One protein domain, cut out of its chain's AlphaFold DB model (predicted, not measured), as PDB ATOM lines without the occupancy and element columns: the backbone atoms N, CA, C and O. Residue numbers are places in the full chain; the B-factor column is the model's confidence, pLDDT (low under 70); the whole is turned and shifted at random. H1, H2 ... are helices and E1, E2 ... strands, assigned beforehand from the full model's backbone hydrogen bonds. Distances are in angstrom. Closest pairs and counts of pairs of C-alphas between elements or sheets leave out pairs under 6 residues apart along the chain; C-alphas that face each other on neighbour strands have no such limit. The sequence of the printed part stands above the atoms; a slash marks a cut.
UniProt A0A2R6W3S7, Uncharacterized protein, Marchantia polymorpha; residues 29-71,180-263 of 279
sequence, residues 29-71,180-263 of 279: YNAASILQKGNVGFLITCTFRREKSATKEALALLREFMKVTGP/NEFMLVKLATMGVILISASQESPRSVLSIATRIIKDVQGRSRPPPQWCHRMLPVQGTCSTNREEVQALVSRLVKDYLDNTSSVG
ATOM      1  N   TYR A  29     -46.849 -51.752  -6.382       89.62
ATOM      2  CA  TYR A  29     -46.654 -51.881  -7.832       89.62
ATOM      3  C   TYR A  29     -46.615 -50.523  -8.554       89.62
ATOM      4  O   TYR A  29     -46.248 -50.442  -9.721       89.62
ATOM      5  N   ASN A  30     -46.934 -49.432  -7.858       88.44
ATOM      6  CA  ASN A  30     -46.880 -48.058  -8.360       88.44
ATOM      7  C   ASN A  30     -45.478 -47.439  -8.194       88.44
ATOM      8  O   ASN A  30     -45.323 -46.353  -7.638       88.44
ATOM      9  N   ALA A  31     -44.444 -48.126  -8.690       86.50
ATOM     10  CA  ALA A  31     -43.053 -47.714  -8.498       86.50
ATOM     11  C   ALA A  31     -42.780 -46.271  -8.947       86.50
ATOM     12  O   ALA A  31     -42.112 -45.536  -8.231       86.50
ATOM     13  N   ALA A  32     -43.332 -45.832 -10.082       86.56
ATOM     14  CA  ALA A  32     -43.078 -44.495 -10.624       86.56
ATOM     15  C   ALA A  32     -43.439 -43.366  -9.640       86.56
ATOM     16  O   ALA A  32     -42.619 -42.490  -9.381       86.56
ATOM     17  N   SER A  33     -44.633 -43.413  -9.041       86.69
ATOM     18  CA  SER A  33     -45.075 -42.378  -8.098       86.69
ATOM     19  C   SER A  33     -44.387 -42.481  -6.741       86.69
ATOM     20  O   SER A  33     -44.283 -41.486  -6.032       86.69
ATOM     21  N   ILE A  34     -43.900 -43.666  -6.366       86.62
ATOM     22  CA  ILE A  34     -43.094 -43.843  -5.158       86.62
ATOM     23  C   ILE A  34     -41.695 -43.263  -5.383       86.62
ATOM     24  O   ILE A  34     -41.232 -42.458  -4.584       86.62
ATOM     25  N   LEU A  35     -41.028 -43.589  -6.487       87.06
ATOM     26  CA  LEU A  35     -39.662 -43.131  -6.764       87.06
ATOM     27  C   LEU A  35     -39.554 -41.602  -6.896       87.06
ATOM     28  O   LEU A  35     -38.516 -41.032  -6.577       87.06
ATOM     29  N   GLN A  36     -40.622 -40.907  -7.276       86.44
ATOM     30  CA  GLN A  36     -40.627 -39.439  -7.323       86.44
ATOM     31  C   GLN A  36     -40.593 -38.771  -5.934       86.44
ATOM     32  O   GLN A  36     -40.276 -37.593  -5.834       86.44
ATOM     33  N   LYS A  37     -40.882 -39.499  -4.847       80.50
ATOM     34  CA  LYS A  37     -41.059 -38.926  -3.498       80.50
ATOM     35  C   LYS A  37     -39.779 -38.783  -2.664       80.50
ATOM     36  O   LYS A  37     -39.886 -38.633  -1.450       80.50
ATOM     37  N   GLY A  38     -38.578 -38.849  -3.241       85.31
ATOM     38  CA  GLY A  38     -37.368 -38.694  -2.416       85.31
ATOM     39  C   GLY A  38     -37.030 -39.917  -1.565       85.31
ATOM     40  O   GLY A  38     -36.421 -39.760  -0.511       85.31
ATOM     41  N   ASN A  39     -37.447 -41.122  -1.961       88.69
ATOM     42  CA  ASN A  39     -37.301 -42.303  -1.115       88.69
ATOM     43  C   ASN A  39     -35.840 -42.721  -0.947       88.69
ATOM     44  O   ASN A  39     -35.029 -42.647  -1.869       88.69
ATOM     45  N   VAL A  40     -35.530 -43.207   0.250       91.62
ATOM     46  CA  VAL A  40     -34.226 -43.756   0.621       91.62
ATOM     47  C   VAL A  40     -34.389 -45.233   0.949       91.62
ATOM     48  O   VAL A  40     -35.454 -45.658   1.388       91.62
ATOM     49  N   GLY A  41     -33.363 -46.047   0.731       93.62
ATOM     50  CA  GLY A  41     -33.457 -47.477   1.002       93.62
ATOM     51  C   GLY A  41     -32.360 -48.292   0.340       93.62
ATOM     52  O   GLY A  41     -31.211 -47.861   0.272       93.62
ATOM     53  N   PHE A  42     -32.721 -49.478  -0.145       95.31
ATOM     54  CA  PHE A  42     -31.796 -50.445  -0.728       95.31
ATOM     55  C   PHE A  42     -32.364 -51.037  -2.012       95.31
ATOM     56  O   PHE A  42     -33.476 -51.567  -2.031       95.31
ATOM     57  N   LEU A  43     -31.575 -50.986  -3.082       95.88
ATOM     58  CA  LEU A  43     -31.855 -51.709  -4.312       95.88
ATOM     59  C   LEU A  43     -31.274 -53.119  -4.197       95.88
ATOM     60  O   LEU A  43     -30.068 -53.294  -4.011       95.88
ATOM     61  N   ILE A  44     -32.142 -54.118  -4.312       95.94
ATOM     62  CA  ILE A  44     -31.795 -55.533  -4.231       95.94
ATOM     63  C   ILE A  44     -31.849 -56.133  -5.627       95.94
ATOM     64  O   ILE A  44     -32.849 -55.981  -6.331       95.94
ATOM     65  N   THR A  45     -30.788 -56.844  -6.007       95.88
ATOM     66  CA  THR A  45     -30.767 -57.641  -7.240       95.88
ATOM     67  C   THR A  45     -30.712 -59.132  -6.928       95.88
ATOM     68  O   THR A  45     -29.941 -59.543  -6.061       95.88
ATOM     69  N   CYS A  46     -31.464 -59.940  -7.669       94.44
ATOM     70  CA  CYS A  46     -31.513 -61.396  -7.551       94.44
ATOM     71  C   CYS A  46     -31.717 -62.063  -8.921       94.44
ATOM     72  O   CYS A  46     -31.991 -61.394  -9.917       94.44
ATOM     73  N   THR A  47     -31.618 -63.394  -8.991       93.00
ATOM     74  CA  THR A  47     -32.046 -64.136 -10.192       93.00
ATOM     75  C   THR A  47     -33.551 -63.988 -10.448       93.00
ATOM     76  O   THR A  47     -34.339 -63.757  -9.526       93.00
ATOM     77  N   PHE A  48     -33.962 -64.231 -11.695       86.44
ATOM     78  CA  PHE A  48     -35.367 -64.329 -12.096       86.44
ATOM     79  C   PHE A  48     -36.167 -65.294 -11.201       86.44
ATOM     80  O   PHE A  48     -35.674 -66.367 -10.843       86.44
ATOM     81  N   ARG A  49     -37.402 -64.909 -10.840       88.25
ATOM     82  CA  ARG A  49     -38.336 -65.659  -9.970       88.25
ATOM     83  C   ARG A  49     -37.845 -65.909  -8.541       88.25
ATOM     84  O   ARG A  49     -38.436 -66.713  -7.820       88.25
ATOM     85  N   ARG A  50     -36.782 -65.234  -8.100       94.12
ATOM     86  CA  ARG A  50     -36.291 -65.308  -6.714       94.12
ATOM     87  C   ARG A  50     -36.550 -64.038  -5.921       94.12
ATOM     88  O   ARG A  50     -36.061 -63.933  -4.802       94.12
ATOM     89  N   GLU A  51     -37.379 -63.127  -6.435       92.19
ATOM     90  CA  GLU A  51     -37.694 -61.857  -5.781       92.19
ATOM     91  C   GLU A  51     -38.148 -62.042  -4.330       92.19
ATOM     92  O   GLU A  51     -37.607 -61.425  -3.419       92.19
ATOM     93  N   LYS A  52     -39.082 -62.966  -4.085       91.44
ATOM     94  CA  LYS A  52     -39.587 -63.250  -2.735       91.44
ATOM     95  C   LYS A  52     -38.490 -63.755  -1.790       91.44
ATOM     96  O   LYS A  52     -38.424 -63.317  -0.644       91.44
ATOM     97  N   SER A  53     -37.638 -64.667  -2.259       93.88
ATOM     98  CA  SER A  53     -36.538 -65.227  -1.464       93.88
ATOM     99  C   SER A  53     -35.482 -64.169  -1.147       93.88
ATOM    100  O   SER A  53     -35.095 -64.029   0.010       93.88
ATOM    101  N   ALA A  54     -35.089 -63.379  -2.148       94.88
ATOM    102  CA  ALA A  54     -34.131 -62.291  -1.988       94.88
ATOM    103  C   ALA A  54     -34.650 -61.206  -1.040       94.88
ATOM    104  O   ALA A  54     -33.903 -60.727  -0.195       94.88
ATOM    105  N   THR A  55     -35.936 -60.861  -1.113       93.94
ATOM    106  CA  THR A  55     -36.547 -59.908  -0.182       93.94
ATOM    107  C   THR A  55     -36.592 -60.430   1.242       93.94
ATOM    108  O   THR A  55     -36.279 -59.675   2.158       93.94
ATOM    109  N   LYS A  56     -36.944 -61.703   1.454       92.62
ATOM    110  CA  LYS A  56     -36.949 -62.297   2.799       92.62
ATOM    111  C   LYS A  56     -35.557 -62.235   3.431       92.62
ATOM    112  O   LYS A  56     -35.425 -61.849   4.589       92.62
ATOM    113  N   GLU A  57     -34.538 -62.593   2.660       93.88
ATOM    114  CA  GLU A  57     -33.144 -62.556   3.092       93.88
ATOM    115  C   GLU A  57     -32.657 -61.123   3.350       93.88
ATOM    116  O   GLU A  57     -32.124 -60.833   4.419       93.88
ATOM    117  N   ALA A  58     -32.912 -60.200   2.419       94.31
ATOM    118  CA  ALA A  58     -32.534 -58.799   2.565       94.31
ATOM    119  C   ALA A  58     -33.224 -58.138   3.767       94.31
ATOM    120  O   ALA A  58     -32.558 -57.466   4.545       94.31
ATOM    121  N   LEU A  59     -34.527 -58.359   3.975       92.31
ATOM    122  CA  LEU A  59     -35.243 -57.826   5.139       92.31
ATOM    123  C   LEU A  59     -34.697 -58.383   6.454       92.31
ATOM    124  O   LEU A  59     -34.600 -57.632   7.419       92.31
ATOM    125  N   ALA A  60     -34.336 -59.668   6.508       90.50
ATOM    126  CA  ALA A  60     -33.737 -60.254   7.704       90.50
ATOM    127  C   ALA A  60     -32.417 -59.553   8.069       90.50
ATOM    128  O   ALA A  60     -32.246 -59.148   9.217       90.50
ATOM    129  N   LEU A  61     -31.544 -59.327   7.081       91.00
ATOM    130  CA  LEU A  61     -30.293 -58.587   7.270       91.00
ATOM    131  C   LEU A  61     -30.554 -57.139   7.690       91.00
ATOM    132  O   LEU A  61     -30.028 -56.668   8.693       91.00
ATOM    133  N   LEU A  62     -31.386 -56.420   6.941       91.06
ATOM    134  CA  LEU A  62     -31.624 -55.002   7.183       91.06
ATOM    135  C   LEU A  62     -32.230 -54.755   8.572       91.06
ATOM    136  O   LEU A  62     -31.744 -53.886   9.292       91.06
ATOM    137  N   ARG A  63     -33.214 -55.564   8.990       88.38
ATOM    138  CA  ARG A  63     -33.835 -55.484  10.327       88.38
ATOM    139  C   ARG A  63     -32.839 -55.741  11.454       88.38
ATOM    140  O   ARG A  63     -32.959 -55.155  12.526       88.38
ATOM    141  N   GLU A  64     -31.869 -56.623  11.240       88.25
ATOM    142  CA  GLU A  64     -30.805 -56.870  12.210       88.25
ATOM    143  C   GLU A  64     -29.918 -55.629  12.354       88.25
ATOM    144  O   GLU A  64     -29.796 -55.071  13.444       88.25
ATOM    145  N   PHE A  65     -29.374 -55.121  11.247       86.31
ATOM    146  CA  PHE A  65     -28.430 -53.999  11.272       86.31
ATOM    147  C   PHE A  65     -29.075 -52.645  11.591       86.31
ATOM    148  O   PHE A  65     -28.387 -51.745  12.080       86.31
ATOM    149  N   MET A  66     -30.385 -52.493  11.388       81.19
ATOM    150  CA  MET A  66     -31.121 -51.314  11.844       81.19
ATOM    151  C   MET A  66     -31.281 -51.274  13.364       81.19
ATOM    152  O   MET A  66     -31.215 -50.185  13.937       81.19
ATOM    153  N   LYS A  67     -31.364 -52.428  14.037       76.38
ATOM    154  CA  LYS A  67     -31.438 -52.519  15.506       76.38
ATOM    155  C   LYS A  67     -30.089 -52.330  16.202       76.38
ATOM    156  O   LYS A  67     -30.066 -51.972  17.375       76.38
ATOM    157  N   VAL A  68     -28.961 -52.525  15.512       67.62
ATOM    158  CA  VAL A  68     -27.619 -52.429  16.121       67.62
ATOM    159  C   VAL A  68     -27.244 -50.977  16.458       67.62
ATOM    160  O   VAL A  68     -26.688 -50.238  15.639       67.62
ATOM    161  N   THR A  69     -27.487 -50.574  17.707       53.47
ATOM    162  CA  THR A  69     -27.096 -49.293  18.326       53.47
ATOM    163  C   THR A  69     -25.642 -49.242  18.796       53.47
ATOM    164  O   THR A  69     -25.355 -48.910  19.935       53.47
ATOM    165  N   GLY A  70     -24.691 -49.548  17.912       54.69
ATOM    166  CA  GLY A  70     -23.257 -49.347  18.176       54.69
ATOM    167  C   GLY A  70     -22.628 -48.344  17.205       54.69
ATOM    168  O   GLY A  70     -23.153 -48.204  16.101       54.69
ATOM    169  N   PRO A  71     -21.541 -47.635  17.553       52.12
ATOM    170  CA  PRO A  71     -20.688 -46.947  16.581       52.12
ATOM    171  C   PRO A  71     -19.980 -47.953  15.653       52.12
ATOM    172  O   PRO A  71     -19.899 -49.144  15.954       52.12
ATOM    173  N   ASN A 180     -43.754 -51.423   9.907       61.09
ATOM    174  CA  ASN A 180     -43.713 -50.171   9.138       61.09
ATOM    175  C   ASN A 180     -42.290 -49.661   8.834       61.09
ATOM    176  O   ASN A 180     -42.123 -48.553   8.330       61.09
ATOM    177  N   GLU A 181     -41.252 -50.444   9.136       79.56
ATOM    178  CA  GLU A 181     -39.852 -50.036   8.940       79.56
ATOM    179  C   GLU A 181     -39.476 -49.915   7.452       79.56
ATOM    180  O   GLU A 181     -38.707 -49.026   7.070       79.56
ATOM    181  N   PHE A 182     -40.056 -50.777   6.606       87.88
ATOM    182  CA  PHE A 182     -39.747 -50.846   5.180       87.88
ATOM    183  C   PHE A 182     -40.988 -50.959   4.297       87.88
ATOM    184  O   PHE A 182     -41.890 -51.751   4.563       87.88
ATOM    185  N   MET A 183     -40.966 -50.261   3.162       90.62
ATOM    186  CA  MET A 183     -41.891 -50.483   2.052       90.62
ATOM    187  C   MET A 183     -41.202 -51.262   0.933       90.62
ATOM    188  O   MET A 183     -40.104 -50.915   0.498       90.62
ATOM    189  N   LEU A 184     -41.867 -52.296   0.421       92.25
ATOM    190  CA  LEU A 184     -41.381 -53.071  -0.716       92.25
ATOM    191  C   LEU A 184     -41.963 -52.517  -2.010       92.25
ATOM    192  O   LEU A 184     -43.177 -52.425  -2.152       92.25
ATOM    193  N   VAL A 185     -41.113 -52.192  -2.977       91.94
ATOM    194  CA  VAL A 185     -41.522 -51.607  -4.256       91.94
ATOM    195  C   VAL A 185     -41.082 -52.530  -5.387       91.94
ATOM    196  O   VAL A 185     -39.889 -52.788  -5.574       91.94
ATOM    197  N   LYS A 186     -42.053 -53.046  -6.151       91.38
ATOM    198  CA  LYS A 186     -41.785 -53.883  -7.326       91.38
ATOM    199  C   LYS A 186     -41.407 -52.977  -8.492       91.38
ATOM    200  O   LYS A 186     -42.219 -52.172  -8.938       91.38
ATOM    201  N   LEU A 187     -40.193 -53.134  -9.006       90.81
ATOM    202  CA  LEU A 187     -39.767 -52.453 -10.226       90.81
ATOM    203  C   LEU A 187     -40.198 -53.254 -11.463       90.81
ATOM    204  O   LEU A 187     -40.390 -54.471 -11.392       90.81
ATOM    205  N   ALA A 188     -40.334 -52.568 -12.601       87.00
ATOM    206  CA  ALA A 188     -40.694 -53.191 -13.880       87.00
ATOM    207  C   ALA A 188     -39.650 -54.224 -14.343       87.00
ATOM    208  O   ALA A 188     -39.966 -55.182 -15.045       87.00
ATOM    209  N   THR A 189     -38.400 -54.053 -13.915       87.69
ATOM    210  CA  THR A 189     -37.294 -54.963 -14.198       87.69
ATOM    211  C   THR A 189     -37.376 -56.226 -13.344       87.69
ATOM    212  O   THR A 189     -37.440 -56.169 -12.112       87.69
ATOM    213  N   MET A 190     -37.323 -57.383 -14.000       89.94
ATOM    214  CA  MET A 190     -37.226 -58.685 -13.340       89.94
ATOM    215  C   MET A 190     -35.975 -58.785 -12.468       89.94
ATOM    216  O   MET A 190     -34.908 -58.312 -12.851       89.94
ATOM    217  N   GLY A 191     -36.111 -59.410 -11.296       91.06
ATOM    218  CA  GLY A 191     -34.984 -59.611 -10.383       91.06
ATOM    219  C   GLY A 191     -34.431 -58.337  -9.733       91.06
ATOM    220  O   GLY A 191     -33.354 -58.394  -9.148       91.06
ATOM    221  N   VAL A 192     -35.134 -57.200  -9.813       93.38
ATOM    222  CA  VAL A 192     -34.747 -55.961  -9.121       93.38
ATOM    223  C   VAL A 192     -35.907 -55.438  -8.281       93.38
ATOM    224  O   VAL A 192     -37.049 -55.356  -8.739       93.38
ATOM    225  N   ILE A 193     -35.611 -55.099  -7.030       94.12
ATOM    226  CA  ILE A 193     -36.590 -54.667  -6.032       94.12
ATOM    227  C   ILE A 193     -36.005 -53.489  -5.270       94.12
ATOM    228  O   ILE A 193     -34.829 -53.514  -4.914       94.12
ATOM    229  N   LEU A 194     -36.828 -52.486  -4.972       94.88
ATOM    230  CA  LEU A 194     -36.465 -51.449  -4.014       94.88
ATOM    231  C   LEU A 194     -37.112 -51.768  -2.663       94.88
ATOM    232  O   LEU A 194     -38.330 -51.907  -2.563       94.88
ATOM    233  N   ILE A 195     -36.288 -51.867  -1.626       94.19
ATOM    234  CA  ILE A 195     -36.716 -51.871  -0.227       94.19
ATOM    235  C   ILE A 195     -36.522 -50.446   0.285       94.19
ATOM    236  O   ILE A 195     -35.400 -50.039   0.581       94.19
ATOM    237  N   SER A 196     -37.597 -49.667   0.334       91.75
ATOM    238  CA  SER A 196     -37.573 -48.292   0.835       91.75
ATOM    239  C   SER A 196     -37.594 -48.304   2.357       91.75
ATOM    240  O   SER A 196     -38.475 -48.922   2.944       91.75
ATOM    241  N   ALA A 197     -36.654 -47.614   2.990       88.19
ATOM    242  CA  ALA A 197     -36.665 -47.377   4.426       88.19
ATOM    243  C   ALA A 197     -37.602 -46.207   4.757       88.19
ATOM    244  O   ALA A 197     -37.725 -45.260   3.975       88.19
ATOM    245  N   SER A 198     -38.259 -46.268   5.915       78.25
ATOM    246  CA  SER A 198     -38.987 -45.115   6.449       78.25
ATOM    247  C   SER A 198     -38.022 -43.959   6.762       78.25
ATOM    248  O   SER A 198     -36.894 -44.179   7.226       78.25
ATOM    249  N   GLN A 199     -38.474 -42.718   6.539       61.84
ATOM    250  CA  GLN A 199     -37.709 -41.500   6.854       61.84
ATOM    251  C   GLN A 199     -37.370 -41.373   8.347       61.84
ATOM    252  O   GLN A 199     -36.465 -40.630   8.704       61.84
ATOM    253  N   GLU A 200     -38.053 -42.120   9.215       55.03
ATOM    254  CA  GLU A 200     -37.826 -42.106  10.664       55.03
ATOM    255  C   GLU A 200     -36.622 -42.954  11.108       55.03
ATOM    256  O   GLU A 200     -36.344 -43.070  12.301       55.03
ATOM    257  N   SER A 201     -35.891 -43.571  10.172       59.19
ATOM    258  CA  SER A 201     -34.733 -44.380  10.542       59.19
ATOM    259  C   SER A 201     -33.571 -43.501  11.044       59.19
ATOM    260  O   SER A 201     -33.081 -42.635  10.320       59.19
ATOM    261  N   PRO A 202     -33.047 -43.739  12.263       53.22
ATOM    262  CA  PRO A 202     -31.974 -42.926  12.846       53.22
ATOM    263  C   PRO A 202     -30.599 -43.184  12.204       53.22
ATOM    264  O   PRO A 202     -29.587 -42.662  12.669       53.22
ATOM    265  N   ARG A 203     -30.522 -44.046  11.179       69.06
ATOM    266  CA  ARG A 203     -29.274 -44.501  10.558       69.06
ATOM    267  C   ARG A 203     -29.266 -44.212   9.069       69.06
ATOM    268  O   ARG A 203     -30.182 -44.591   8.352       69.06
ATOM    269  N   SER A 204     -28.155 -43.654   8.592       84.75
ATOM    270  CA  SER A 204     -27.902 -43.538   7.157       84.75
ATOM    271  C   SER A 204     -27.838 -44.925   6.508       84.75
ATOM    272  O   SER A 204     -27.146 -45.818   7.009       84.75
ATOM    273  N   VAL A 205     -28.497 -45.087   5.358       89.81
ATOM    274  CA  VAL A 205     -28.470 -46.312   4.535       89.81
ATOM    275  C   VAL A 205     -27.043 -46.761   4.195       89.81
ATOM    276  O   VAL A 205     -26.768 -47.959   4.142       89.81
ATOM    277  N   LEU A 206     -26.108 -45.813   4.058       89.38
ATOM    278  CA  LEU A 206     -24.689 -46.099   3.833       89.38
ATOM    279  C   LEU A 206     -24.044 -46.791   5.035       89.38
ATOM    280  O   LEU A 206     -23.274 -47.737   4.872       89.38
ATOM    281  N   SER A 207     -24.371 -46.344   6.252       88.19
ATOM    282  CA  SER A 207     -23.817 -46.921   7.480       88.19
ATOM    283  C   SER A 207     -24.262 -48.373   7.670       88.19
ATOM    284  O   SER A 207     -23.457 -49.220   8.055       88.19
ATOM    285  N   ILE A 208     -25.519 -48.674   7.329       90.75
ATOM    286  CA  ILE A 208     -26.083 -50.027   7.365       90.75
ATOM    287  C   ILE A 208     -25.402 -50.902   6.308       90.75
ATOM    288  O   ILE A 208     -24.872 -51.956   6.652       90.75
ATOM    289  N   ALA A 209     -25.338 -50.442   5.052       91.56
ATOM    290  CA  ALA A 209     -24.675 -51.174   3.972       91.56
ATOM    291  C   ALA A 209     -23.209 -51.487   4.311       91.56
ATOM    292  O   ALA A 209     -22.769 -52.625   4.173       91.56
ATOM    293  N   THR A 210     -22.470 -50.503   4.832       90.19
ATOM    294  CA  THR A 210     -21.059 -50.666   5.216       90.19
ATOM    295  C   THR A 210     -20.886 -51.730   6.296       90.19
ATOM    296  O   THR A 210     -19.958 -52.532   6.225       90.19
ATOM    297  N   ARG A 211     -21.775 -51.771   7.296       89.69
ATOM    298  CA  ARG A 211     -21.724 -52.804   8.341       89.69
ATOM    299  C   ARG A 211     -22.035 -54.190   7.799       89.69
ATOM    300  O   ARG A 211     -21.306 -55.114   8.128       89.69
ATOM    301  N   ILE A 212     -23.055 -54.316   6.949       91.50
ATOM    302  CA  ILE A 212     -23.390 -55.588   6.297       91.50
ATOM    303  C   ILE A 212     -22.189 -56.092   5.492       91.50
ATOM    304  O   ILE A 212     -21.799 -57.246   5.633       91.50
ATOM    305  N   ILE A 213     -21.565 -55.221   4.694       90.06
ATOM    306  CA  ILE A 213     -20.381 -55.568   3.899       90.06
ATOM    307  C   ILE A 213     -19.241 -56.037   4.809       90.06
ATOM    308  O   ILE A 213     -18.684 -57.105   4.567       90.06
ATOM    309  N   LYS A 214     -18.924 -55.284   5.870       90.00
ATOM    310  CA  LYS A 214     -17.869 -55.653   6.826       90.00
ATOM    311  C   LYS A 214     -18.147 -56.990   7.515       90.00
ATOM    312  O   LYS A 214     -17.226 -57.780   7.675       90.00
ATOM    313  N   ASP A 215     -19.392 -57.255   7.890       90.50
ATOM    314  CA  ASP A 215     -19.777 -58.486   8.583       90.50
ATOM    315  C   ASP A 215     -19.713 -59.722   7.668       90.50
ATOM    316  O   ASP A 215     -19.189 -60.768   8.054       90.50
ATOM    317  N   VAL A 216     -20.164 -59.579   6.416       88.62
ATOM    318  CA  VAL A 216     -20.063 -60.632   5.392       88.62
ATOM    319  C   VAL A 216     -18.600 -60.891   5.017       88.62
ATOM    320  O   VAL A 216     -18.172 -62.042   4.951       88.62
ATOM    321  N   GLN A 217     -17.801 -59.840   4.804       87.94
ATOM    322  CA  GLN A 217     -16.375 -59.969   4.473       87.94
ATOM    323  C   GLN A 217     -15.552 -60.521   5.641       87.94
ATOM    324  O   GLN A 217     -14.647 -61.326   5.426       87.94
ATOM    325  N   GLY A 218     -15.898 -60.141   6.874       87.75
ATOM    326  CA  GLY A 218     -15.302 -60.656   8.105       87.75
ATOM    327  C   GLY A 218     -15.653 -62.115   8.409       87.75
ATOM    328  O   GLY A 218     -15.142 -62.663   9.381       87.75
ATOM    329  N   ARG A 219     -16.493 -62.757   7.579       80.19
ATOM    330  CA  ARG A 219     -16.997 -64.133   7.738       80.19
ATOM    331  C   ARG A 219     -17.753 -64.381   9.048       80.19
ATOM    332  O   ARG A 219     -17.928 -65.534   9.434       80.19
ATOM    333  N   SER A 220     -18.258 -63.329   9.691       82.62
ATOM    334  CA  SER A 220     -19.172 -63.448  10.834       82.62
ATOM    335  C   SER A 220     -20.494 -64.107  10.432       82.62
ATOM    336  O   SER A 220     -21.155 -64.736  11.256       82.62
ATOM    337  N   ARG A 221     -20.870 -63.985   9.151       85.81
ATOM    338  CA  ARG A 221     -22.019 -64.663   8.542       85.81
ATOM    339  C   ARG A 221     -21.698 -65.165   7.132       85.81
ATOM    340  O   ARG A 221     -20.836 -64.583   6.467       85.81
ATOM    341  N   PRO A 222     -22.396 -66.205   6.641       87.75
ATOM    342  CA  PRO A 222     -22.303 -66.590   5.239       87.75
ATOM    343  C   PRO A 222     -22.838 -65.474   4.323       87.75
ATOM    344  O   PRO A 222     -23.729 -64.717   4.728       87.75
ATOM    345  N   PRO A 223     -22.323 -65.362   3.086       87.94
ATOM    346  CA  PRO A 223     -22.872 -64.433   2.110       87.94
ATOM    347  C   PRO A 223     -24.331 -64.794   1.777       87.94
ATOM    348  O   PRO A 223     -24.685 -65.977   1.802       87.94
ATOM    349  N   PRO A 224     -25.173 -63.801   1.437       91.44
ATOM    350  CA  PRO A 224     -26.558 -64.050   1.062       91.44
ATOM    351  C   PRO A 224     -26.659 -64.968  -0.164       91.44
ATOM    352  O   PRO A 224     -25.911 -64.811  -1.129       91.44
ATOM    353  N   GLN A 225     -27.600 -65.910  -0.145       93.56
ATOM    354  CA  GLN A 225     -27.801 -66.881  -1.218       93.56
ATOM    355  C   GLN A 225     -28.605 -66.304  -2.392       93.56
ATOM    356  O   GLN A 225     -28.350 -66.643  -3.545       93.56
ATOM    357  N   TRP A 226     -29.608 -65.469  -2.115       94.31
ATOM    358  CA  TRP A 226     -30.567 -64.972  -3.108       94.31
ATOM    359  C   TRP A 226     -30.382 -63.484  -3.404       94.31
ATOM    360  O   TRP A 226     -30.664 -63.031  -4.516       94.31
ATOM    361  N   CYS A 227     -29.914 -62.716  -2.421       93.19
ATOM    362  CA  CYS A 227     -29.548 -61.316  -2.588       93.19
ATOM    363  C   CYS A 227     -28.128 -61.190  -3.170       93.19
ATOM    364  O   CYS A 227     -27.145 -61.174  -2.437       93.19
ATOM    365  N   HIS A 228     -28.008 -61.044  -4.493       92.25
ATOM    366  CA  HIS A 228     -26.699 -60.950  -5.159       92.25
ATOM    367  C   HIS A 228     -25.997 -59.609  -4.945       92.25
ATOM    368  O   HIS A 228     -24.774 -59.547  -4.879       92.25
ATOM    369  N   ARG A 229     -26.767 -58.517  -4.904       93.00
ATOM    370  CA  ARG A 229     -26.249 -57.169  -4.644       93.00
ATOM    371  C   ARG A 229     -27.259 -56.392  -3.825       93.00
ATOM    372  O   ARG A 229     -28.458 -56.459  -4.097       93.00
ATOM    373  N   MET A 230     -26.735 -55.637  -2.868       93.69
ATOM    374  CA  MET A 230     -27.469 -54.680  -2.055       93.69
ATOM    375  C   MET A 230     -26.814 -53.317  -2.248       93.69
ATOM    376  O   MET A 230     -25.688 -53.100  -1.808       93.69
ATOM    377  N   LEU A 231     -27.498 -52.423  -2.955       94.31
ATOM    378  CA  LEU A 231     -26.989 -51.090  -3.267       94.31
ATOM    379  C   LEU A 231     -27.753 -50.061  -2.427       94.31
ATOM    380  O   LEU A 231     -28.979 -49.987  -2.554       94.31
ATOM    381  N   PRO A 232     -27.081 -49.280  -1.567       94.50
ATOM    382  CA  PRO A 232     -27.751 -48.226  -0.819       94.50
ATOM    383  C   PRO A 232     -28.243 -47.132  -1.776       94.50
ATOM    384  O   PRO A 232     -27.499 -46.640  -2.620       94.50
ATOM    385  N   VAL A 233     -29.505 -46.740  -1.626       93.69
ATOM    386  CA  VAL A 233     -30.155 -45.652  -2.363       93.69
ATOM    387  C   VAL A 233     -30.380 -44.503  -1.386       93.69
ATOM    388  O   VAL A 233     -31.228 -44.589  -0.503       93.69
ATOM    389  N   GLN A 234     -29.607 -43.426  -1.526       92.06
ATOM    390  CA  GLN A 234     -29.671 -42.256  -0.630       92.06
ATOM    391  C   GLN A 234     -30.755 -41.237  -1.018       92.06
ATOM    392  O   GLN A 234     -30.950 -40.224  -0.341       92.06
ATOM    393  N   GLY A 235     -31.453 -41.493  -2.117       92.31
ATOM    394  CA  GLY A 235     -32.579 -40.701  -2.572       92.31
ATOM    395  C   GLY A 235     -33.003 -41.111  -3.972       92.31
ATOM    396  O   GLY A 235     -32.188 -41.561  -4.778       92.31
ATOM    397  N   THR A 236     -34.281 -40.928  -4.255       93.12
ATOM    398  CA  THR A 236     -34.868 -41.066  -5.585       93.12
ATOM    399  C   THR A 236     -35.527 -39.746  -5.961       93.12
ATOM    400  O   THR A 236     -36.032 -39.037  -5.100       93.12
ATOM    401  N   CYS A 237     -35.538 -39.384  -7.232       92.56
ATOM    402  CA  CYS A 237     -36.225 -38.186  -7.704       92.56
ATOM    403  C   CYS A 237     -36.752 -38.423  -9.113       92.56
ATOM    404  O   CYS A 237     -36.444 -39.449  -9.731       92.56
ATOM    405  N   SER A 238     -37.547 -37.495  -9.638       92.38
ATOM    406  CA  SER A 238     -37.794 -37.501 -11.074       92.38
ATOM    407  C   SER A 238     -36.528 -37.089 -11.835       92.38
ATOM    408  O   SER A 238     -35.621 -36.452 -11.300       92.38
ATOM    409  N   THR A 239     -36.463 -37.460 -13.110       90.81
ATOM    410  CA  THR A 239     -35.309 -37.202 -13.985       90.81
ATOM    411  C   THR A 239     -35.271 -35.758 -14.515       90.81
ATOM    412  O   THR A 239     -34.558 -35.477 -15.476       90.81
ATOM    413  N   ASN A 240     -36.048 -34.827 -13.945       93.88
ATOM    414  CA  ASN A 240     -35.959 -33.414 -14.322       93.88
ATOM    415  C   ASN A 240     -34.705 -32.766 -13.705       93.88
ATOM    416  O   ASN A 240     -34.164 -33.236 -12.702       93.88
ATOM    417  N   ARG A 241     -34.195 -31.708 -14.343       96.50
ATOM    418  CA  ARG A 241     -32.919 -31.089 -13.957       96.50
ATOM    419  C   ARG A 241     -32.983 -30.536 -12.538       96.50
ATOM    420  O   ARG A 241     -32.018 -30.670 -11.793       96.50
ATOM    421  N   GLU A 242     -34.098 -29.914 -12.192       96.56
ATOM    422  CA  GLU A 242     -34.298 -29.181 -10.951       96.56
ATOM    423  C   GLU A 242     -34.273 -30.127  -9.745       96.56
ATOM    424  O   GLU A 242     -33.561 -29.880  -8.774       96.56
ATOM    425  N   GLU A 243     -34.984 -31.252  -9.826       94.88
ATOM    426  CA  GLU A 243     -35.031 -32.261  -8.770       94.88
ATOM    427  C   GLU A 243     -33.731 -33.051  -8.664       94.88
ATOM    428  O   GLU A 243     -33.269 -33.300  -7.550       94.88
ATOM    429  N   VAL A 244     -33.102 -33.403  -9.793       95.12
ATOM    430  CA  VAL A 244     -31.779 -34.047  -9.782       95.12
ATOM    431  C   VAL A 244     -30.757 -33.124  -9.124       95.12
ATOM    432  O   VAL A 244     -30.026 -33.551  -8.231       95.12
ATOM    433  N   GLN A 245     -30.728 -31.846  -9.512       97.25
ATOM    434  CA  GLN A 245     -29.826 -30.862  -8.923       97.25
ATOM    435  C   GLN A 245     -30.100 -30.680  -7.429       97.25
ATOM    436  O   GLN A 245     -29.151 -30.672  -6.643       97.25
ATOM    437  N   ALA A 246     -31.365 -30.566  -7.019       95.06
ATOM    438  CA  ALA A 246     -31.739 -30.424  -5.613       95.06
ATOM    439  C   ALA A 246     -31.318 -31.646  -4.783       95.06
ATOM    440  O   ALA A 246     -30.730 -31.493  -3.710       95.06
ATOM    441  N   LEU A 247     -31.560 -32.855  -5.297       93.69
ATOM    442  CA  LEU A 247     -31.181 -34.100  -4.640       93.69
ATOM    443  C   LEU A 247     -29.662 -34.215  -4.487       93.69
ATOM    444  O   LEU A 247     -29.175 -34.451  -3.383       93.69
ATOM    445  N   VAL A 248     -28.909 -34.019  -5.571       94.75
ATOM    446  CA  VAL A 248     -27.443 -34.103  -5.548       94.75
ATOM    447  C   VAL A 248     -26.852 -33.027  -4.642       94.75
ATOM    448  O   VAL A 248     -25.990 -33.337  -3.827       94.75
ATOM    449  N   SER A 249     -27.346 -31.787  -4.716       95.62
ATOM    450  CA  SER A 249     -26.868 -30.692  -3.861       95.62
ATOM    451  C   SER A 249     -27.066 -31.014  -2.382       95.62
ATOM    452  O   SER A 249     -26.157 -30.794  -1.583       95.62
ATOM    453  N   ARG A 250     -28.221 -31.590  -2.023       93.12
ATOM    454  CA  ARG A 250     -28.479 -32.073  -0.664       93.12
ATOM    455  C   ARG A 250     -27.494 -33.172  -0.267       93.12
ATOM    456  O   ARG A 250     -26.868 -33.047   0.771       93.12
ATOM    457  N   LEU A 251     -27.317 -34.205  -1.091       91.69
ATOM    458  CA  LEU A 251     -26.417 -35.326  -0.779       91.69
ATOM    459  C   LEU A 251     -24.952 -34.897  -0.629       91.69
ATOM    460  O   LEU A 251     -24.268 -35.374   0.272       91.69
ATOM    461  N   VAL A 252     -24.473 -33.999  -1.493       93.62
ATOM    462  CA  VAL A 252     -23.115 -33.447  -1.409       93.62
ATOM    463  C   VAL A 252     -22.962 -32.611  -0.146       93.62
ATOM    464  O   VAL A 252     -21.973 -32.764   0.560       93.62
ATOM    465  N   LYS A 253     -23.949 -31.766   0.173       90.88
ATOM    466  CA  LYS A 253     -23.944 -30.996   1.417       90.88
ATOM    467  C   LYS A 253     -23.917 -31.917   2.639       90.88
ATOM    468  O   LYS A 253     -23.037 -31.763   3.474       90.88
ATOM    469  N   ASP A 254     -24.804 -32.911   2.688       88.25
ATOM    470  CA  ASP A 254     -24.847 -33.908   3.760       88.25
ATOM    471  C   ASP A 254     -23.477 -34.601   3.901       88.25
ATOM    472  O   ASP A 254     -22.983 -34.800   5.008       88.25
ATOM    473  N   TYR A 255     -22.817 -34.947   2.794       86.44
ATOM    474  CA  TYR A 255     -21.474 -35.532   2.817       86.44
ATOM    475  C   TYR A 255     -20.410 -34.568   3.372       86.44
ATOM    476  O   TYR A 255     -19.619 -34.962   4.229       86.44
ATOM    477  N   LEU A 256     -20.397 -33.309   2.931       88.38
ATOM    478  CA  LEU A 256     -19.443 -32.292   3.399       88.38
ATOM    479  C   LEU A 256     -19.621 -31.967   4.891       88.38
ATOM    480  O   LEU A 256     -18.640 -31.852   5.629       88.38
ATOM    481  N   ASP A 257     -20.867 -31.888   5.353       85.94
ATOM    482  CA  ASP A 257     -21.187 -31.622   6.757       85.94
ATOM    483  C   ASP A 257     -20.716 -32.781   7.658       85.94
ATOM    484  O   ASP A 257     -20.196 -32.559   8.752       85.94
ATOM    485  N   ASN A 258     -20.820 -34.028   7.181       77.06
ATOM    486  CA  ASN A 258     -20.365 -35.206   7.924       77.06
ATOM    487  C   ASN A 258     -18.839 -35.415   7.858       77.06
ATOM    488  O   ASN A 258     -18.238 -35.812   8.858       77.06
ATOM    489  N   THR A 259     -18.189 -35.114   6.730       70.62
ATOM    490  CA  THR A 259     -16.717 -35.196   6.586       70.62
ATOM    491  C   THR A 259     -15.985 -34.104   7.359       70.62
ATOM    492  O   THR A 259     -14.881 -34.322   7.837       70.62
ATOM    493  N   SER A 260     -16.618 -32.961   7.614       55.78
ATOM    494  CA  SER A 260     -16.033 -31.929   8.483       55.78
ATOM    495  C   SER A 260     -15.871 -32.385   9.948       55.78
ATOM    496  O   SER A 260     -15.161 -31.737  10.716       55.78
ATOM    497  N   SER A 261     -16.512 -33.494  10.350       53.81
ATOM    498  CA  SER A 261     -16.451 -34.053  11.713       53.81
ATOM    499  C   SER A 261     -15.511 -35.257  11.872       53.81
ATOM    500  O   SER A 261     -15.094 -35.574  12.987       53.81
ATOM    501  N   VAL A 262     -15.145 -35.914  10.769       54.72
ATOM    502  CA  VAL A 262     -14.223 -37.054  10.726       54.72
ATOM    503  C   VAL A 262     -13.179 -36.685   9.689       54.72
ATOM    504  O   VAL A 262     -13.525 -36.630   8.520       54.72
ATOM    505  N   GLY A 263     -11.948 -36.382  10.111       45.06
ATOM    506  CA  GLY A 263     -10.854 -35.892   9.258       45.06
ATOM    507  C   GLY A 263     -10.364 -36.882   8.192       45.06
ATOM    508  O   GLY A 263      -9.180 -37.195   8.142       45.06
TER     509      GLY A 263
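This is residues 29 to 71 and 180 to 263 of the 279 residues of an uncharacterized protein of Marchantia polymorpha (UniProt A0A2R6W3S7). A twisted sheet of four strands has helix H2 packed over one face and helix H3 packed along its edge strand E4, where it also meets H2, while short H1 sits over the other edge strand, E2, on the opposite face from H2. The long helix H4 lies well off this body, beyond one end of the strands, and its far part with the tail, residues 252 to 263, sticks out. The printed part has 127 residues with four named helices and four named strands, in the order H1 E1 H2 E2 E3 H3 E4 H4, and its class is mixed, helices and strands. The sheet runs E2 E3 E1 E4, all antiparallel. The whole is compact, with a radius of gyration of the C-alphas of 15.3 A and spans of 38 by 38 by 24 A.

H1 is residues 31 to 35, 6.0 A long, and begins at C-alpha 31 at (-43.053, -47.714, -8.498). E1 is residues 40 to 45, 16.3 A, and H2 is residues 51 to 67, 24.1 A, with C-alpha 67 at (-31.438, -52.519, 15.506). After the cut come E2, residues 182 to 186, 13.0 A, and E3, residues 192 to 197, 16.2 A. H3 is residues 205 to 217, 18.2 A, E4 is residues 229 to 233, 12.4 A, and H4 is residues 241 to 259, 26.5 A, ending at C-alpha 259 at (-16.717, -35.196, 6.586).

The sheet is only just strongly twisted, its C-alphas up to 4.3 A off the best plane. E2 and E3 form a hairpin, with N 183 and O 196 2.8 A apart. Between E3 and E1, N 42 and O 195 are 2.8 A apart; between E1 and E4, N 43 and O 231 are 2.8 A apart. H2 is over E3 and E1 at a height over the sheet of 8.9 A, slantwise to the strands at 35 degrees to E1 on the local plane. H3 runs along E4 at 5 degrees on the local plane. E3, H3 and E4 form a split strand-helix-strand unit, two strands running the same way with E1 between them, and its crossover is right-handed. H2, with residues 61 to 66 alone, touches H3, about perpendicular at 78 degrees; the closest C-alphas, of Phe 65 and Ile 208, are 6.0 A apart. H1 is over E2, on the opposite face from H2; the closest C-alphas, of Ala 31 and Val 185, are 6.0 A apart. H4 touches no helix and is not on the sheet. Every O i to N i+4 pair is within hydrogen-bond range in H1, H3 and H4; in H2, 12 of 13 are.

The C-alphas farthest apart, of Arg 49 and Gly 263, are 44.8 A apart. Residues 72 to 179 are not printed, and C-alphas 71 and 180 are 24.4 A apart across the cut. The link H3 to E4 is long, with 11 residues. The model's pLDDT is under 70 at residues 68 to 71, 180, 199 to 203 and 260 to 263.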